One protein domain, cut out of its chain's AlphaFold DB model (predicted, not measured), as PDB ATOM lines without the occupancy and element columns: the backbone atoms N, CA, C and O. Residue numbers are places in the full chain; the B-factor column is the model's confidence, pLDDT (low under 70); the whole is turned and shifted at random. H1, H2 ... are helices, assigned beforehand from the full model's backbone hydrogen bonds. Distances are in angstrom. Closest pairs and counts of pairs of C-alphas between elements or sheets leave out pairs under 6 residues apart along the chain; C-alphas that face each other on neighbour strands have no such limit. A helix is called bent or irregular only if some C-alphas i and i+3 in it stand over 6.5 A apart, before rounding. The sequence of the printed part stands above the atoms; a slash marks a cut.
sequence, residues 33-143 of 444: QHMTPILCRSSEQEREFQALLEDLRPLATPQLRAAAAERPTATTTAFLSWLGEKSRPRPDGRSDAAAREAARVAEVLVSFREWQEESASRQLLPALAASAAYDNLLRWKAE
ATOM      1  N   GLN A  33      -4.670 -25.512 -55.054       53.44
ATOM      2  CA  GLN A  33      -5.117 -24.114 -55.158       53.44
ATOM      3  C   GLN A  33      -6.639 -23.969 -55.344       53.44
ATOM      4  O   GLN A  33      -7.201 -22.955 -54.932       53.44
ATOM      5  N   HIS A  34      -7.315 -24.974 -55.912       53.00
ATOM      6  CA  HIS A  34      -8.775 -24.964 -56.077       53.00
ATOM      7  C   HIS A  34      -9.540 -25.578 -54.892       53.00
ATOM      8  O   HIS A  34     -10.702 -25.233 -54.696       53.00
ATOM      9  N   MET A  35      -8.914 -26.420 -54.058       47.81
ATOM     10  CA  MET A  35      -9.568 -26.969 -52.855       47.81
ATOM     11  C   MET A  35      -9.466 -26.058 -51.618       47.81
ATOM     12  O   MET A  35     -10.341 -26.110 -50.754       47.81
ATOM     13  N   THR A  36      -8.463 -25.177 -51.526       48.56
ATOM     14  CA  THR A  36      -8.342 -24.202 -50.421       48.56
ATOM     15  C   THR A  36      -9.578 -23.316 -50.175       48.56
ATOM     16  O   THR A  36      -9.959 -23.200 -49.008       48.56
ATOM     17  N   PRO A  37     -10.257 -22.715 -51.180       49.22
ATOM     18  CA  PRO A  37     -11.455 -21.902 -50.926       49.22
ATOM     19  C   PRO A  37     -12.661 -22.706 -50.411       49.22
ATOM     20  O   PRO A  37     -13.511 -22.139 -49.727       49.22
ATOM     21  N   ILE A  38     -12.729 -24.013 -50.691       49.28
ATOM     22  CA  ILE A  38     -13.788 -24.898 -50.176       49.28
ATOM     23  C   ILE A  38     -13.597 -25.106 -48.666       49.28
ATOM     24  O   ILE A  38     -14.536 -24.944 -47.893       49.28
ATOM     25  N   LEU A  39     -12.359 -25.380 -48.242       50.19
ATOM     26  CA  LEU A  39     -12.013 -25.616 -46.834       50.19
ATOM     27  C   LEU A  39     -12.069 -24.347 -45.968       50.19
ATOM     28  O   LEU A  39     -12.357 -24.435 -44.780       50.19
ATOM     29  N   CYS A  40     -11.826 -23.159 -46.532       51.75
ATOM     30  CA  CYS A  40     -11.949 -21.915 -45.763       51.75
ATOM     31  C   CYS A  40     -13.415 -21.598 -45.419       51.75
ATOM     32  O   CYS A  40     -13.699 -21.194 -44.291       51.75
ATOM     33  N   ARG A  41     -14.349 -21.831 -46.359       57.16
ATOM     34  CA  ARG A  41     -15.780 -21.532 -46.174       57.16
ATOM     35  C   ARG A  41     -16.439 -22.334 -45.051       57.16
ATOM     36  O   ARG A  41     -17.306 -21.778 -44.381       57.16
ATOM     37  N   SER A  42     -16.021 -23.582 -44.797       74.19
ATOM     38  CA  SER A  42     -16.584 -24.342 -43.669       74.19
ATOM     39  C   SER A  42     -16.275 -23.661 -42.335       74.19
ATOM     40  O   SER A  42     -17.156 -23.546 -41.497       74.19
ATOM     41  N   SER A  43     -15.070 -23.108 -42.161       87.44
ATOM     42  CA  SER A  43     -14.623 -22.573 -40.866       87.44
ATOM     43  C   SER A  43     -15.374 -21.323 -40.380       87.44
ATOM     44  O   SER A  43     -15.405 -21.061 -39.175       87.44
ATOM     45  N   GLU A  44     -15.989 -20.558 -41.286       92.00
ATOM     46  CA  GLU A  44     -16.865 -19.430 -40.945       92.00
ATOM     47  C   GLU A  44     -18.302 -19.922 -40.721       92.00
ATOM     48  O   GLU A  44     -18.889 -19.646 -39.675       92.00
ATOM     49  N   GLN A  45     -18.811 -20.766 -41.623       92.75
ATOM     50  CA  GLN A  45     -20.133 -21.388 -41.515       92.75
ATOM     51  C   GLN A  45     -20.293 -22.234 -40.235       92.75
ATOM     52  O   GLN A  45     -21.329 -22.191 -39.581       92.75
ATOM     53  N   GLU A  46     -19.251 -22.952 -39.812       94.38
ATOM     54  CA  GLU A  46     -19.211 -23.709 -38.554       94.38
ATOM     55  C   GLU A  46     -19.308 -22.801 -37.318       94.38
ATOM     56  O   GLU A  46     -19.866 -23.219 -36.303       94.38
ATOM     57  N   ARG A  47     -18.811 -21.556 -37.383       95.94
ATOM     58  CA  ARG A  47     -18.956 -20.574 -36.293       95.94
ATOM     59  C   ARG A  47     -20.364 -19.996 -36.252       95.94
ATOM     60  O   ARG A  47     -20.917 -19.869 -35.164       95.94
ATOM     61  N   GLU A  48     -20.946 -19.688 -37.409       96.19
ATOM     62  CA  GLU A  48     -22.346 -19.257 -37.517       96.19
ATOM     63  C   GLU A  48     -23.297 -20.344 -36.996       96.19
ATOM     64  O   GLU A  48     -24.188 -20.062 -36.198       96.19
ATOM     65  N   PHE A  49     -23.057 -21.603 -37.371       96.62
ATOM     66  CA  PHE A  49     -23.820 -22.756 -36.895       96.62
ATOM     67  C   PHE A  49     -23.613 -23.025 -35.397       96.62
ATOM     68  O   PHE A  49     -24.588 -23.302 -34.699       96.62
ATOM     69  N   GLN A  50     -22.396 -22.876 -34.858       96.62
ATOM     70  CA  GLN A  50     -22.174 -22.986 -33.411       96.62
ATOM     71  C   GLN A  50     -22.874 -21.860 -32.637       96.62
ATOM     72  O   GLN A  50     -23.494 -22.132 -31.610       96.62
ATOM     73  N   ALA A  51     -22.825 -20.617 -33.128       97.31
ATOM     74  CA  ALA A  51     -23.537 -19.496 -32.518       97.31
ATOM     75  C   ALA A  51     -25.057 -19.727 -32.537       97.31
ATOM     76  O   ALA A  51     -25.708 -19.596 -31.503       97.31
ATOM     77  N   LEU A  52     -25.609 -20.164 -33.675       97.69
ATOM     78  CA  LEU A  52     -27.024 -20.512 -33.811       97.69
ATOM     79  C   LEU A  52     -27.430 -21.675 -32.888       97.69
ATOM     80  O   LEU A  52     -28.533 -21.663 -32.345       97.69
ATOM     81  N   LEU A  53     -26.550 -22.658 -32.668       97.31
ATOM     82  CA  LEU A  53     -26.804 -23.751 -31.731       97.31
ATOM     83  C   LEU A  53     -26.852 -23.268 -30.276       97.31
ATOM     84  O   LEU A  53     -27.785 -23.642 -29.569       97.31
ATOM     85  N   GLU A  54     -25.907 -22.442 -29.816       97.56
ATOM     86  CA  GLU A  54     -25.957 -21.916 -28.440       97.56
ATOM     87  C   GLU A  54     -27.146 -20.955 -28.224       97.56
ATOM     88  O   GLU A  54     -27.727 -20.966 -27.140       97.56
ATOM     89  N   ASP A  55     -27.578 -20.211 -29.253       98.00
ATOM     90  CA  ASP A  55     -28.811 -19.400 -29.246       98.00
ATOM     91  C   ASP A  55     -30.079 -20.260 -29.054       98.00
ATOM     92  O   ASP A  55     -30.997 -19.889 -28.321       98.00
ATOM     93  N   LEU A  56     -30.146 -21.419 -29.723       97.81
ATOM     94  CA  LEU A  56     -31.315 -22.307 -29.714       97.81
ATOM     95  C   LEU A  56     -31.342 -23.255 -28.503       97.81
ATOM     96  O   LEU A  56     -32.410 -23.585 -27.985       97.81
ATOM     97  N   ARG A  57     -30.179 -23.687 -28.013       97.12
ATOM     98  CA  ARG A  57     -30.012 -24.641 -26.906       97.12
ATOM     99  C   ARG A  57     -30.797 -24.329 -25.614       97.12
ATOM    100  O   ARG A  57     -31.363 -25.283 -25.068       97.12
ATOM    101  N   PRO A  58     -30.883 -23.083 -25.098       97.75
ATOM    102  CA  PRO A  58     -31.666 -22.783 -23.895       97.75
ATOM    103  C   PRO A  58     -33.188 -22.785 -24.123       97.75
ATOM    104  O   PRO A  58     -33.937 -22.749 -23.150       97.75
ATOM    105  N   LEU A  59     -33.664 -22.818 -25.374       97.94
ATOM    106  CA  LEU A  59     -35.087 -22.726 -25.697       97.94
ATOM    107  C   LEU A  59     -35.813 -24.062 -25.484       97.94
ATOM    108  O   LEU A  59     -35.357 -25.128 -25.910       97.94
ATOM    109  N   ALA A  60     -37.001 -23.999 -24.882       97.44
ATOM    110  CA  ALA A  60     -37.900 -25.145 -24.782       97.44
ATOM    111  C   ALA A  60     -38.488 -25.518 -26.159       97.44
ATOM    112  O   ALA A  60     -38.613 -24.672 -27.040       97.44
ATOM    113  N   THR A  61     -38.945 -26.760 -26.343       96.81
ATOM    114  CA  THR A  61     -39.534 -27.269 -27.601       96.81
ATOM    115  C   THR A  61     -40.530 -26.333 -28.324       96.81
ATOM    116  O   THR A  61     -40.394 -26.180 -29.539       96.81
ATOM    117  N   PRO A  62     -41.510 -25.670 -27.667       96.94
ATOM    118  CA  PRO A  62     -42.382 -24.713 -28.360       96.94
ATOM    119  C   PRO A  62     -41.654 -23.425 -28.785       96.94
ATOM    120  O   PRO A  62     -41.958 -22.876 -29.841       96.94
ATOM    121  N   GLN A  63     -40.669 -22.963 -28.008       97.94
ATOM    122  CA  GLN A  63     -39.849 -21.789 -28.331       97.94
ATOM    123  C   GLN A  63     -38.869 -22.086 -29.474       97.94
ATOM    124  O   GLN A  63     -38.687 -21.238 -30.339       97.94
ATOM    125  N   LEU A  64     -38.303 -23.300 -29.535       97.62
ATOM    126  CA  LEU A  64     -37.501 -23.774 -30.670       97.62
ATOM    127  C   LEU A  64     -38.284 -23.693 -31.987       97.62
ATOM    128  O   LEU A  64     -37.756 -23.207 -32.981       97.62
ATOM    129  N   ARG A  65     -39.557 -24.118 -31.992       96.75
ATOM    130  CA  ARG A  65     -40.427 -24.034 -33.181       96.75
ATOM    131  C   ARG A  65     -40.755 -22.592 -33.573       96.75
ATOM    132  O   ARG A  65     -40.767 -22.287 -34.759       96.75
ATOM    133  N   ALA A  66     -40.974 -21.701 -32.603       97.44
ATOM    134  CA  ALA A  66     -41.162 -20.274 -32.874       97.44
ATOM    135  C   ALA A  66     -39.889 -19.638 -33.467       97.44
ATOM    136  O   ALA A  66     -39.942 -19.044 -34.540       97.44
ATOM    137  N   ALA A  67     -38.729 -19.860 -32.843       97.25
ATOM    138  CA  ALA A  67     -37.443 -19.364 -33.332       97.25
ATOM    139  C   ALA A  67     -37.083 -19.923 -34.722       97.25
ATOM    140  O   ALA A  67     -36.517 -19.205 -35.538       97.25
ATOM    141  N   ALA A  68     -37.443 -21.175 -35.023       96.25
ATOM    142  CA  ALA A  68     -37.265 -21.776 -36.346       96.25
ATOM    143  C   ALA A  68     -38.231 -21.220 -37.411       96.25
ATOM    144  O   ALA A  68     -37.888 -21.201 -38.590       96.25
ATOM    145  N   ALA A  69     -39.417 -20.743 -37.015       96.06
ATOM    146  CA  ALA A  69     -40.323 -20.016 -37.906       96.06
ATOM    147  C   ALA A  69     -39.803 -18.600 -38.221       96.06
ATOM    148  O   ALA A  69     -39.917 -18.141 -39.354       96.06
ATOM    149  N   GLU A  70     -39.207 -17.926 -37.233       97.31
ATOM    150  CA  GLU A  70     -38.613 -16.588 -37.378       97.31
ATOM    151  C   GLU A  70     -37.249 -16.598 -38.091       97.31
ATOM    152  O   GLU A  70     -36.876 -15.612 -38.728       97.31
ATOM    153  N   ARG A  71     -36.489 -17.699 -37.991       96.25
ATOM    154  CA  ARG A  71     -35.121 -17.827 -38.519       96.25
ATOM    155  C   ARG A  71     -35.010 -18.996 -39.514       96.25
ATOM    156  O   ARG A  71     -34.597 -20.087 -39.117       96.25
ATOM    157  N   PRO A  72     -35.271 -18.784 -40.821       93.56
ATOM    158  CA  PRO A  72     -35.175 -19.834 -41.844       93.56
ATOM    159  C   PRO A  72     -33.808 -20.532 -41.924       93.56
ATOM    160  O   PRO A  72     -33.717 -21.676 -42.359       93.56
ATOM    161  N   THR A  73     -32.731 -19.882 -41.467       93.81
ATOM    162  CA  THR A  73     -31.397 -20.492 -41.348       93.81
ATOM    163  C   THR A  73     -31.393 -21.746 -40.466       93.81
ATOM    164  O   THR A  73     -30.681 -22.702 -40.785       93.81
ATOM    165  N   ALA A  74     -32.234 -21.797 -39.428       92.75
ATOM    166  CA  ALA A  74     -32.331 -22.912 -38.483       92.75
ATOM    167  C   ALA A  74     -32.993 -24.184 -39.055       92.75
ATOM    168  O   ALA A  74     -32.873 -25.245 -38.448       92.75
ATOM    169  N   THR A  75     -33.652 -24.120 -40.217       94.75
ATOM    170  CA  THR A  75     -34.193 -25.303 -40.923       94.75
ATOM    171  C   THR A  75     -33.418 -25.646 -42.204       94.75
ATOM    172  O   THR A  75     -33.749 -26.613 -42.899       94.75
ATOM    173  N   THR A  76     -32.342 -24.913 -42.522       95.75
ATOM    174  CA  THR A  76     -31.516 -25.197 -43.709       95.75
ATOM    175  C   THR A  76     -30.882 -26.586 -43.652       95.75
ATOM    176  O   THR A  76     -30.398 -27.033 -42.613       95.75
ATOM    177  N   THR A  77     -30.822 -27.265 -44.802       94.44
ATOM    178  CA  THR A  77     -30.260 -28.625 -44.906       94.44
ATOM    179  C   THR A  77     -28.819 -28.698 -44.396       94.44
ATOM    180  O   THR A  77     -28.452 -29.681 -43.763       94.44
ATOM    181  N   ALA A  78     -28.021 -27.646 -44.621       94.81
ATOM    182  CA  ALA A  78     -26.631 -27.567 -44.172       94.81
ATOM    183  C   ALA A  78     -26.491 -27.437 -42.643       94.81
ATOM    184  O   ALA A  78     -25.593 -28.047 -42.066       94.81
ATOM    185  N   PHE A  79     -27.378 -26.688 -41.974       96.50
ATOM    186  CA  PHE A  79     -27.375 -26.625 -40.509       96.50
ATOM    187  C   PHE A  79     -27.849 -27.948 -39.901       96.50
ATOM    188  O   PHE A  79     -27.225 -28.456 -38.972       96.50
ATOM    189  N   LEU A  80     -28.906 -28.551 -40.458       96.31
ATOM    190  CA  LEU A  80     -29.439 -29.827 -39.971       96.31
ATOM    191  C   LEU A  80     -28.452 -30.991 -40.168       96.31
ATOM    192  O   LEU A  80     -28.331 -31.829 -39.276       96.31
ATOM    193  N   SER A  81     -27.696 -31.036 -41.273       94.44
ATOM    194  CA  SER A  81     -26.665 -32.064 -41.484       94.44
ATOM    195  C   SER A  81     -25.455 -31.878 -40.561       94.44
ATOM    196  O   SER A  81     -25.001 -32.848 -39.954       94.44
ATOM    197  N   TRP A  82     -24.985 -30.639 -40.372       96.19
ATOM    198  CA  TRP A  82     -23.946 -30.301 -39.389       96.19
ATOM    199  C   TRP A  82     -24.377 -30.663 -37.960       96.19
ATOM    200  O   TRP A  82     -23.606 -31.249 -37.202       96.19
ATOM    201  N   LEU A  83     -25.632 -30.392 -37.596       96.31
ATOM    202  CA  LEU A  83     -26.178 -30.726 -36.281       96.31
ATOM    203  C   LEU A  83     -26.367 -32.246 -36.104       96.31
ATOM    204  O   LEU A  83     -26.136 -32.782 -35.017       96.31
ATOM    205  N   GLY A  84     -26.695 -32.961 -37.184       94.75
ATOM    206  CA  GLY A  84     -26.620 -34.422 -37.282       94.75
ATOM    207  C   GLY A  84     -25.213 -34.972 -37.000       94.75
ATOM    208  O   GLY A  84     -25.059 -35.939 -36.258       94.75
ATOM    209  N   GLU A  85     -24.167 -34.318 -37.511       94.19
ATOM    210  CA  GLU A  85     -22.782 -34.666 -37.178       94.19
ATOM    211  C   GLU A  85     -22.458 -34.389 -35.695       94.19
ATOM    212  O   GLU A  85     -21.918 -35.265 -35.018       94.19
ATOM    213  N   LYS A  86     -22.827 -33.216 -35.152       94.38
ATOM    214  CA  LYS A  86     -22.550 -32.860 -33.739       94.38
ATOM    215  C   LYS A  86     -23.346 -33.689 -32.723       94.38
ATOM    216  O   LYS A  86     -22.917 -33.816 -31.577       94.38
ATOM    217  N   SER A  87     -24.489 -34.246 -33.119       94.44
ATOM    218  CA  SER A  87     -25.317 -35.124 -32.279       94.44
ATOM    219  C   SER A  87     -24.873 -36.590 -32.289       94.44
ATOM    220  O   SER A  87     -25.257 -37.351 -31.396       94.44
ATOM    221  N   ARG A  88     -24.040 -37.001 -33.256       91.81
ATOM    222  CA  ARG A  88     -23.577 -38.385 -33.391       91.81
ATOM    223  C   ARG A  88     -22.774 -38.814 -32.147       91.81
ATOM    224  O   ARG A  88     -21.804 -38.142 -31.790       91.81
ATOM    225  N   PRO A  89     -23.120 -39.934 -31.483       88.06
ATOM    226  CA  PRO A  89     -22.364 -40.402 -30.327       88.06
ATOM    227  C   PRO A  89     -20.932 -40.776 -30.729       88.06
ATOM    228  O   PRO A  89     -20.706 -41.402 -31.767       88.06
ATOM    229  N   ARG A  90     -19.962 -40.413 -29.881       85.88
ATOM    230  CA  ARG A  90     -18.558 -40.811 -30.045       85.88
ATOM    231  C   ARG A  90     -18.415 -42.341 -29.966       85.88
ATOM    232  O   ARG A  90     -19.142 -42.970 -29.192       85.88
ATOM    233  N   PRO A  91     -17.466 -42.946 -30.712       85.69
ATOM    234  CA  PRO A  91     -17.275 -44.401 -30.738       85.69
ATOM    235  C   PRO A  91     -16.929 -44.989 -29.361       85.69
ATOM    236  O   PRO A  91     -17.227 -46.149 -29.102       85.69
ATOM    237  N   ASP A  92     -16.399 -44.173 -28.446       87.06
ATOM    238  CA  ASP A  92     -16.079 -44.534 -27.056       87.06
ATOM    239  C   ASP A  92     -17.321 -44.814 -26.174       87.06
ATOM    240  O   ASP A  92     -17.201 -44.973 -24.958       87.06
ATOM    241  N   GLY A  93     -18.535 -44.771 -26.740       80.75
ATOM    242  CA  GLY A  93     -19.815 -44.982 -26.050       80.75
ATOM    243  C   GLY A  93     -20.226 -43.860 -25.087       80.75
ATOM    244  O   GLY A  93     -21.354 -43.836 -24.592       80.75
ATOM    245  N   ARG A  94     -19.339 -42.896 -24.820       78.81
ATOM    246  CA  ARG A  94     -19.595 -41.754 -23.935       78.81
ATOM    247  C   ARG A  94     -20.390 -40.680 -24.672       78.81
ATOM    248  O   ARG A  94     -19.861 -39.924 -25.480       78.81
ATOM    249  N   SER A  95     -21.682 -40.614 -24.366       77.00
ATOM    250  CA  SER A  95     -22.584 -39.582 -24.877       77.00
ATOM    251  C   SER A  95     -22.399 -38.267 -24.108       77.00
ATOM    252  O   SER A  95     -23.016 -38.041 -23.058       77.00
ATOM    253  N   ASP A  96     -21.526 -37.403 -24.627       88.75
ATOM    254  CA  ASP A  96     -21.289 -36.055 -24.106       88.75
ATOM    255  C   ASP A  96     -22.602 -35.263 -23.984       88.75
ATOM    256  O   ASP A  96     -23.485 -35.344 -24.841       88.75
ATOM    257  N   ALA A  97     -22.747 -34.471 -22.917       93.38
ATOM    258  CA  ALA A  97     -23.983 -33.723 -22.666       93.38
ATOM    259  C   ALA A  97     -24.317 -32.733 -23.801       93.38
ATOM    260  O   ALA A  97     -25.485 -32.552 -24.131       93.38
ATOM    261  N   ALA A  98     -23.297 -32.156 -24.446       91.69
ATOM    262  CA  ALA A  98     -23.469 -31.296 -25.617       91.69
ATOM    263  C   ALA A  98     -24.049 -32.048 -26.831       91.69
ATOM    264  O   ALA A  98     -24.928 -31.516 -27.500       91.69
ATOM    265  N   ALA A  99     -23.630 -33.298 -27.077       94.12
ATOM    266  CA  ALA A  99     -24.158 -34.110 -28.177       94.12
ATOM    267  C   ALA A  99     -25.636 -34.483 -27.956       94.12
ATOM    268  O   ALA A  99     -26.418 -34.499 -28.903       94.12
ATOM    269  N   ARG A 100     -26.051 -34.707 -26.699       94.81
ATOM    270  CA  ARG A 100     -27.465 -34.939 -26.346       94.81
ATOM    271  C   ARG A 100     -28.339 -33.704 -26.541       94.81
ATOM    272  O   ARG A 100     -29.449 -33.835 -27.045       94.81
ATOM    273  N   GLU A 101     -27.840 -32.518 -26.208       95.44
ATOM    274  CA  GLU A 101     -28.572 -31.272 -26.476       95.44
ATOM    275  C   GLU A 101     -28.615 -30.949 -27.977       95.44
ATOM    276  O   GLU A 101     -29.659 -30.542 -28.481       95.44
ATOM    277  N   ALA A 102     -27.536 -31.217 -28.721       95.56
ATOM    278  CA  ALA A 102     -27.539 -31.135 -30.182       95.56
ATOM    279  C   ALA A 102     -28.570 -32.094 -30.807       95.56
ATOM    280  O   ALA A 102     -29.315 -31.685 -31.693       95.56
ATOM    281  N   ALA A 103     -28.675 -33.332 -30.305       96.19
ATOM    282  CA  ALA A 103     -29.687 -34.300 -30.737       96.19
ATOM    283  C   ALA A 103     -31.118 -33.803 -30.456       96.19
ATOM    284  O   ALA A 103     -31.957 -33.818 -31.354       96.19
ATOM    285  N   ARG A 104     -31.376 -33.286 -29.243       97.38
ATOM    286  CA  ARG A 104     -32.668 -32.697 -28.843       97.38
ATOM    287  C   ARG A 104     -33.085 -31.552 -29.768       97.38
ATOM    288  O   ARG A 104     -34.250 -31.447 -30.143       97.38
ATOM    289  N   VAL A 105     -32.147 -30.671 -30.118       97.81
ATOM    290  CA  VAL A 105     -32.408 -29.548 -31.030       97.81
ATOM    291  C   VAL A 105     -32.620 -30.060 -32.463       97.81
ATOM    292  O   VAL A 105     -33.565 -29.619 -33.113       97.81
ATOM    293  N   ALA A 106     -31.836 -31.038 -32.931       97.25
ATOM    294  CA  ALA A 106     -32.001 -31.644 -34.255       97.25
ATOM    295  C   ALA A 106     -33.384 -32.283 -34.442       97.25
ATOM    296  O   ALA A 106     -34.073 -31.963 -35.404       97.25
ATOM    297  N   GLU A 107     -33.825 -33.125 -33.504       97.44
ATOM    298  CA  GLU A 107     -35.126 -33.808 -33.547       97.44
ATOM    299  C   GLU A 107     -36.298 -32.814 -33.665       97.44
ATOM    300  O   GLU A 107     -37.215 -32.990 -34.475       97.44
ATOM    301  N   VAL A 108     -36.248 -31.718 -32.901       97.81
ATOM    302  CA  VAL A 108     -37.288 -30.677 -32.911       97.81
ATOM    303  C   VAL A 108     -37.274 -29.854 -34.203       97.81
ATOM    304  O   VAL A 108     -38.345 -29.483 -34.683       97.81
ATOM    305  N   LEU A 109     -36.100 -29.572 -34.776       97.62
ATOM    306  CA  LEU A 109     -35.978 -28.792 -36.013       97.62
ATOM    307  C   LEU A 109     -36.278 -29.619 -37.271       97.62
ATOM    308  O   LEU A 109     -36.934 -29.108 -38.175       97.62
ATOM    309  N   VAL A 110     -35.868 -30.892 -37.314       97.31
ATOM    310  CA  VAL A 110     -36.214 -31.829 -38.396       97.31
ATOM    311  C   VAL A 110     -37.725 -32.045 -38.428       97.31
ATOM    312  O   VAL A 110     -38.344 -31.742 -39.441       97.31
ATOM    313  N   SER A 111     -38.349 -32.425 -37.307       96.12
ATOM    314  CA  SER A 111     -39.808 -32.630 -37.259       96.12
ATOM    315  C   SER A 111     -40.620 -31.352 -37.530       96.12
ATOM    316  O   SER A 111     -41.732 -31.414 -38.056       96.12
ATOM    317  N   PHE A 112     -40.080 -30.170 -37.210       97.06
ATOM    318  CA  PHE A 112     -40.692 -28.894 -37.587       97.06
ATOM    319  C   PHE A 112     -40.564 -28.601 -39.088       97.06
ATOM    320  O   PHE A 112     -41.528 -28.144 -39.703       97.06
ATOM    321  N   ARG A 113     -39.409 -28.901 -39.692       96.50
ATOM    322  CA  ARG A 113     -39.188 -28.773 -41.135       96.50
ATOM    323  C   ARG A 113     -40.058 -29.747 -41.931       96.50
ATOM    324  O   ARG A 113     -40.707 -29.314 -42.875       96.50
ATOM    325  N   GLU A 114     -40.118 -31.017 -41.539       94.94
ATOM    326  CA  GLU A 114     -40.994 -32.023 -42.158       94.94
ATOM    327  C   GLU A 114     -42.455 -31.553 -42.146       94.94
ATOM    328  O   GLU A 114     -43.149 -31.639 -43.157       94.94
ATOM    329  N   TRP A 115     -42.908 -30.960 -41.036       95.75
ATOM    330  CA  TRP A 115     -44.238 -30.358 -40.941       95.75
ATOM    331  C   TRP A 115     -44.425 -29.132 -41.856       95.75
ATOM    332  O   TRP A 115     -45.510 -28.958 -42.420       95.75
ATOM    333  N   GLN A 116     -43.400 -28.291 -42.049       94.81
ATOM    334  CA  GLN A 116     -43.441 -27.193 -43.027       94.81
ATOM    335  C   GLN A 116     -43.513 -27.720 -44.470       94.81
ATOM    336  O   GLN A 116     -44.352 -27.257 -45.242       94.81
ATOM    337  N   GLU A 117     -42.687 -28.706 -44.827       92.31
ATOM    338  CA  GLU A 117     -42.660 -29.328 -46.158       92.31
ATOM    339  C   GLU A 117     -43.966 -30.086 -46.458       92.31
ATOM    340  O   GLU A 117     -44.508 -29.972 -47.560       92.31
ATOM    341  N   GLU A 118     -44.546 -30.778 -45.471       91.94
ATOM    342  CA  GLU A 118     -45.868 -31.398 -45.597       91.94
ATOM    343  C   GLU A 118     -46.975 -30.341 -45.746       91.94
ATOM    344  O   GLU A 118     -47.869 -30.491 -46.580       91.94
ATOM    345  N   SER A 119     -46.917 -29.246 -44.982       90.12
ATOM    346  CA  SER A 119     -47.903 -28.158 -45.058       90.12
ATOM    347  C   SER A 119     -47.856 -27.435 -46.406       90.12
ATOM    348  O   SER A 119     -48.905 -27.206 -47.010       90.12
ATOM    349  N   ALA A 120     -46.658 -27.152 -46.927       88.44
ATOM    350  CA  ALA A 120     -46.468 -26.616 -48.273       88.44
ATOM    351  C   ALA A 120     -46.962 -27.605 -49.341       88.44
ATOM    352  O   ALA A 120     -47.704 -27.223 -50.245       88.44
ATOM    353  N   SER A 121     -46.656 -28.899 -49.198       85.50
ATOM    354  CA  SER A 121     -47.161 -29.947 -50.096       85.50
ATOM    355  C   SER A 121     -48.692 -30.015 -50.098       85.50
ATOM    356  O   SER A 121     -49.304 -30.096 -51.158       85.50
ATOM    357  N   ARG A 122     -49.338 -29.925 -48.928       88.44
ATOM    358  CA  ARG A 122     -50.807 -29.894 -48.790       88.44
ATOM    359  C   ARG A 122     -51.445 -28.666 -49.453       88.44
ATOM    360  O   ARG A 122     -52.580 -28.773 -49.904       88.44
ATOM    361  N   GLN A 123     -50.736 -27.538 -49.529       88.44
ATOM    362  CA  GLN A 123     -51.192 -26.322 -50.217       88.44
ATOM    363  C   GLN A 123     -50.956 -26.371 -51.736       88.44
ATOM    364  O   GLN A 123     -51.801 -25.909 -52.497       88.44
ATOM    365  N   LEU A 124     -49.835 -26.943 -52.187       83.38
ATOM    366  CA  LEU A 124     -49.451 -26.979 -53.604       83.38
ATOM    367  C   LEU A 124     -50.097 -28.134 -54.387       83.38
ATOM    368  O   LEU A 124     -50.433 -27.961 -55.556       83.38
ATOM    369  N   LEU A 125     -50.291 -29.303 -53.765       81.94
ATOM    370  CA  LEU A 125     -50.822 -30.494 -54.444       81.94
ATOM    371  C   LEU A 125     -52.199 -30.288 -55.111       81.94
ATOM    372  O   LEU A 125     -52.347 -30.784 -56.226       81.94
ATOM    373  N   PRO A 126     -53.184 -29.573 -54.523       84.69
ATOM    374  CA  PRO A 126     -54.455 -29.300 -55.198       84.69
ATOM    375  C   PRO A 126     -54.275 -28.498 -56.494       84.69
ATOM    376  O   PRO A 126     -54.777 -28.908 -57.536       84.69
ATOM    377  N   ALA A 127     -53.489 -27.417 -56.456       76.06
ATOM    378  CA  ALA A 127     -53.245 -26.563 -57.620       76.06
ATOM    379  C   ALA A 127     -52.453 -27.287 -58.725       76.06
ATOM    380  O   ALA A 127     -52.771 -27.156 -59.906       76.06
ATOM    381  N   LEU A 128     -51.456 -28.097 -58.350       73.62
ATOM    382  CA  LEU A 128     -50.699 -28.922 -59.298       73.62
ATOM    383  C   LEU A 128     -51.576 -30.011 -59.934       73.62
ATOM    384  O   LEU A 128     -51.507 -30.214 -61.144       73.62
ATOM    385  N   ALA A 129     -52.439 -30.668 -59.152       73.94
ATOM    386  CA  ALA A 129     -53.383 -31.659 -59.666       73.94
ATOM    387  C   ALA A 129     -54.435 -31.030 -60.597       73.94
ATOM    388  O   ALA A 129     -54.761 -31.619 -61.626       73.94
ATOM    389  N   ALA A 130     -54.927 -29.828 -60.278       71.31
ATOM    390  CA  ALA A 130     -55.839 -29.075 -61.137       71.31
ATOM    391  C   ALA A 130     -55.176 -28.668 -62.466       71.31
ATOM    392  O   ALA A 130     -55.772 -28.867 -63.524       71.31
ATOM    393  N   SER A 131     -53.923 -28.186 -62.435       74.06
ATOM    394  CA  SER A 131     -53.153 -27.884 -63.654       74.06
ATOM    395  C   SER A 131     -52.968 -29.133 -64.515       74.06
ATOM    396  O   SER A 131     -53.342 -29.127 -65.682       74.06
ATOM    397  N   ALA A 132     -52.490 -30.238 -63.933       70.44
ATOM    398  CA  ALA A 132     -52.286 -31.487 -64.665       70.44
ATOM    399  C   ALA A 132     -53.598 -32.054 -65.243       70.44
ATOM    400  O   ALA A 132     -53.605 -32.583 -66.354       70.44
ATOM    401  N   ALA A 133     -54.727 -31.923 -64.538       71.56
ATOM    402  CA  ALA A 133     -56.039 -32.305 -65.063       71.56
ATOM    403  C   ALA A 133     -56.477 -31.420 -66.247       71.56
ATOM    404  O   ALA A 133     -57.015 -31.930 -67.232       71.56
ATOM    405  N   TYR A 134     -56.207 -30.114 -66.181       72.62
ATOM    406  CA  TYR A 134     -56.503 -29.161 -67.253       72.62
ATOM    407  C   TYR A 134     -55.620 -29.376 -68.492       72.62
ATOM    408  O   TYR A 134     -56.134 -29.414 -69.611       72.62
ATOM    409  N   ASP A 135     -54.319 -29.608 -68.314       71.50
ATOM    410  CA  ASP A 135     -53.387 -29.899 -69.409       71.50
ATOM    411  C   ASP A 135     -53.742 -31.226 -70.104       71.50
ATOM    412  O   ASP A 135     -53.795 -31.297 -71.335       71.50
ATOM    413  N   ASN A 136     -54.105 -32.259 -69.331       70.00
ATOM    414  CA  ASN A 136     -54.633 -33.513 -69.874       70.00
ATOM    415  C   ASN A 136     -55.970 -33.321 -70.619       70.00
ATOM    416  O   ASN A 136     -56.183 -33.960 -71.650       70.00
ATOM    417  N   LEU A 137     -56.853 -32.417 -70.171       75.25
ATOM    418  CA  LEU A 137     -58.070 -32.064 -70.913       75.25
ATOM    419  C   LEU A 137     -57.753 -31.365 -72.238       75.25
ATOM    420  O   LEU A 137     -58.361 -31.699 -73.253       75.25
ATOM    421  N   LEU A 138     -56.846 -30.382 -72.242       74.81
ATOM    422  CA  LEU A 138     -56.449 -29.676 -73.463       74.81
ATOM    423  C   LEU A 138     -55.828 -30.641 -74.475       74.81
ATOM    424  O   LEU A 138     -56.197 -30.614 -75.650       74.81
ATOM    425  N   ARG A 139     -54.956 -31.538 -74.005       70.38
ATOM    426  CA  ARG A 139     -54.371 -32.608 -74.813       70.38
ATOM    427  C   ARG A 139     -55.439 -33.535 -75.392       70.38
ATOM    428  O   ARG A 139     -55.473 -33.727 -76.602       70.38
ATOM    429  N   TRP A 140     -56.344 -34.049 -74.560       74.88
ATOM    430  CA  TRP A 140     -57.431 -34.919 -75.009       74.88
ATOM    431  C   TRP A 140     -58.361 -34.214 -76.011       74.88
ATOM    432  O   TRP A 140     -58.745 -34.814 -77.012       74.88
ATOM    433  N   LYS A 141     -58.669 -32.921 -75.815       75.56
ATOM    434  CA  LYS A 141     -59.431 -32.111 -76.785       75.56
ATOM    435  C   LYS A 141     -58.690 -31.973 -78.117       75.56
ATOM    436  O   LYS A 141     -59.316 -32.106 -79.165       75.56
ATOM    437  N   ALA A 142     -57.378 -31.735 -78.089       77.88
ATOM    438  CA  ALA A 142     -56.558 -31.652 -79.296       77.88
ATOM    439  C   ALA A 142     -56.537 -32.993 -80.050       77.88
ATOM    440  O   ALA A 142     -56.860 -33.028 -81.236       77.88
ATOM    441  N   GLU A 143     -56.257 -34.099 -79.353       72.94
ATOM    442  CA  GLU A 143     -56.239 -35.458 -79.912       72.94
ATOM    443  C   GLU A 143     -57.617 -35.860 -80.482       72.94
ATOM    444  O   GLU A 143     -57.697 -36.351 -81.610       72.94
TER     445      GLU A 143
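What this domain is: This is residues 33 to 143 of the 444 residues of the protein "Hypothetical protein" of Chlamydomonas leiostraca (UniProt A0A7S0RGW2). A long bent helix, H5, makes the longest axis, and the short helices H2, H3 and H4 pack on its first arm, H5a, as a small body, with H4 folding back on it as a helical hairpin. Two arms stick out of this body: residues 117 to 143 of H5, and residues 33 to 44 of H1, whose line is about perpendicular to H5a. The printed part has 111 residues with five named helices, H1 to H5 in order along the chain, and no named strand; the class is all helix. The whole is extended, with a radius of gyration of the C-alphas of 20.5 A and spans of 66 by 45 by 29 A.

How they stand to each other: H5, residues 97 to 143, was assigned as one helix by its hydrogen bonds but is bent: C-alphas 123 and 126 are 6.7 A apart. Its arms H5a, residues 97 to 123, and H5b, residues 126 to 143, stand at a steep tilt of 40 degrees. H4, residues 77 to 87, touches H5a at residues 98 to 110 alone, opposite ways at a shallow tilt of 29 degrees; the closest C-alphas, of Ser 87 and Ala 99, are 4.4 A apart. H2, residues 61 to 70, touches H5a at residues 105 to 112 alone, the same way at a steep tilt of 57 degrees, with the C-alphas of Arg 65 and Phe 112 closest at 6.6 A. H3, residues 72 to 75, touches H5a at residues 109 to 113 alone, with the C-alphas of Thr 75 and Arg 113 closest at 6.1 A. H1, residues 33 to 56, is close to H5a but not clearly touching, about perpendicular at 86 degrees; the closest C-alphas, of Leu 56 and Val 105, are 7.4 A apart. H5b is apart from H1, H2, H3 and H4. Every O i to N i+4 pair is within hydrogen-bond range in H2, H4, H5a and H5b, against 14 of 20 in H1, and H3 is too short for such a pair.

Where its parts are: H5a measures 39.4 A from C-alpha 97 at (-23.983, -33.723, -22.666) to C-alpha 123, and H5b 25.5 A, ending at C-alpha 143 at (-56.239, -35.458, -79.912). H1 begins at C-alpha 33 at (-5.117, -24.114, -55.158) and measures 36.6 A; it is irregular, but only just, with C-alphas 34 and 37 6.6 A apart. H4 measures 15.0 A, H2 14.5 A and H3 5.6 A.

The domain as a whole: The two C-alphas farthest apart, of Asp 92 and Ala 142, are 67.3 A apart. The printed part has no cut; the links H1 to H2, H2 to H3 and H3 to H4 are tight, and that from H4 to H5 is short. The mean pLDDT of the printed part is 86.9, and residues 33 to 41 are under 70.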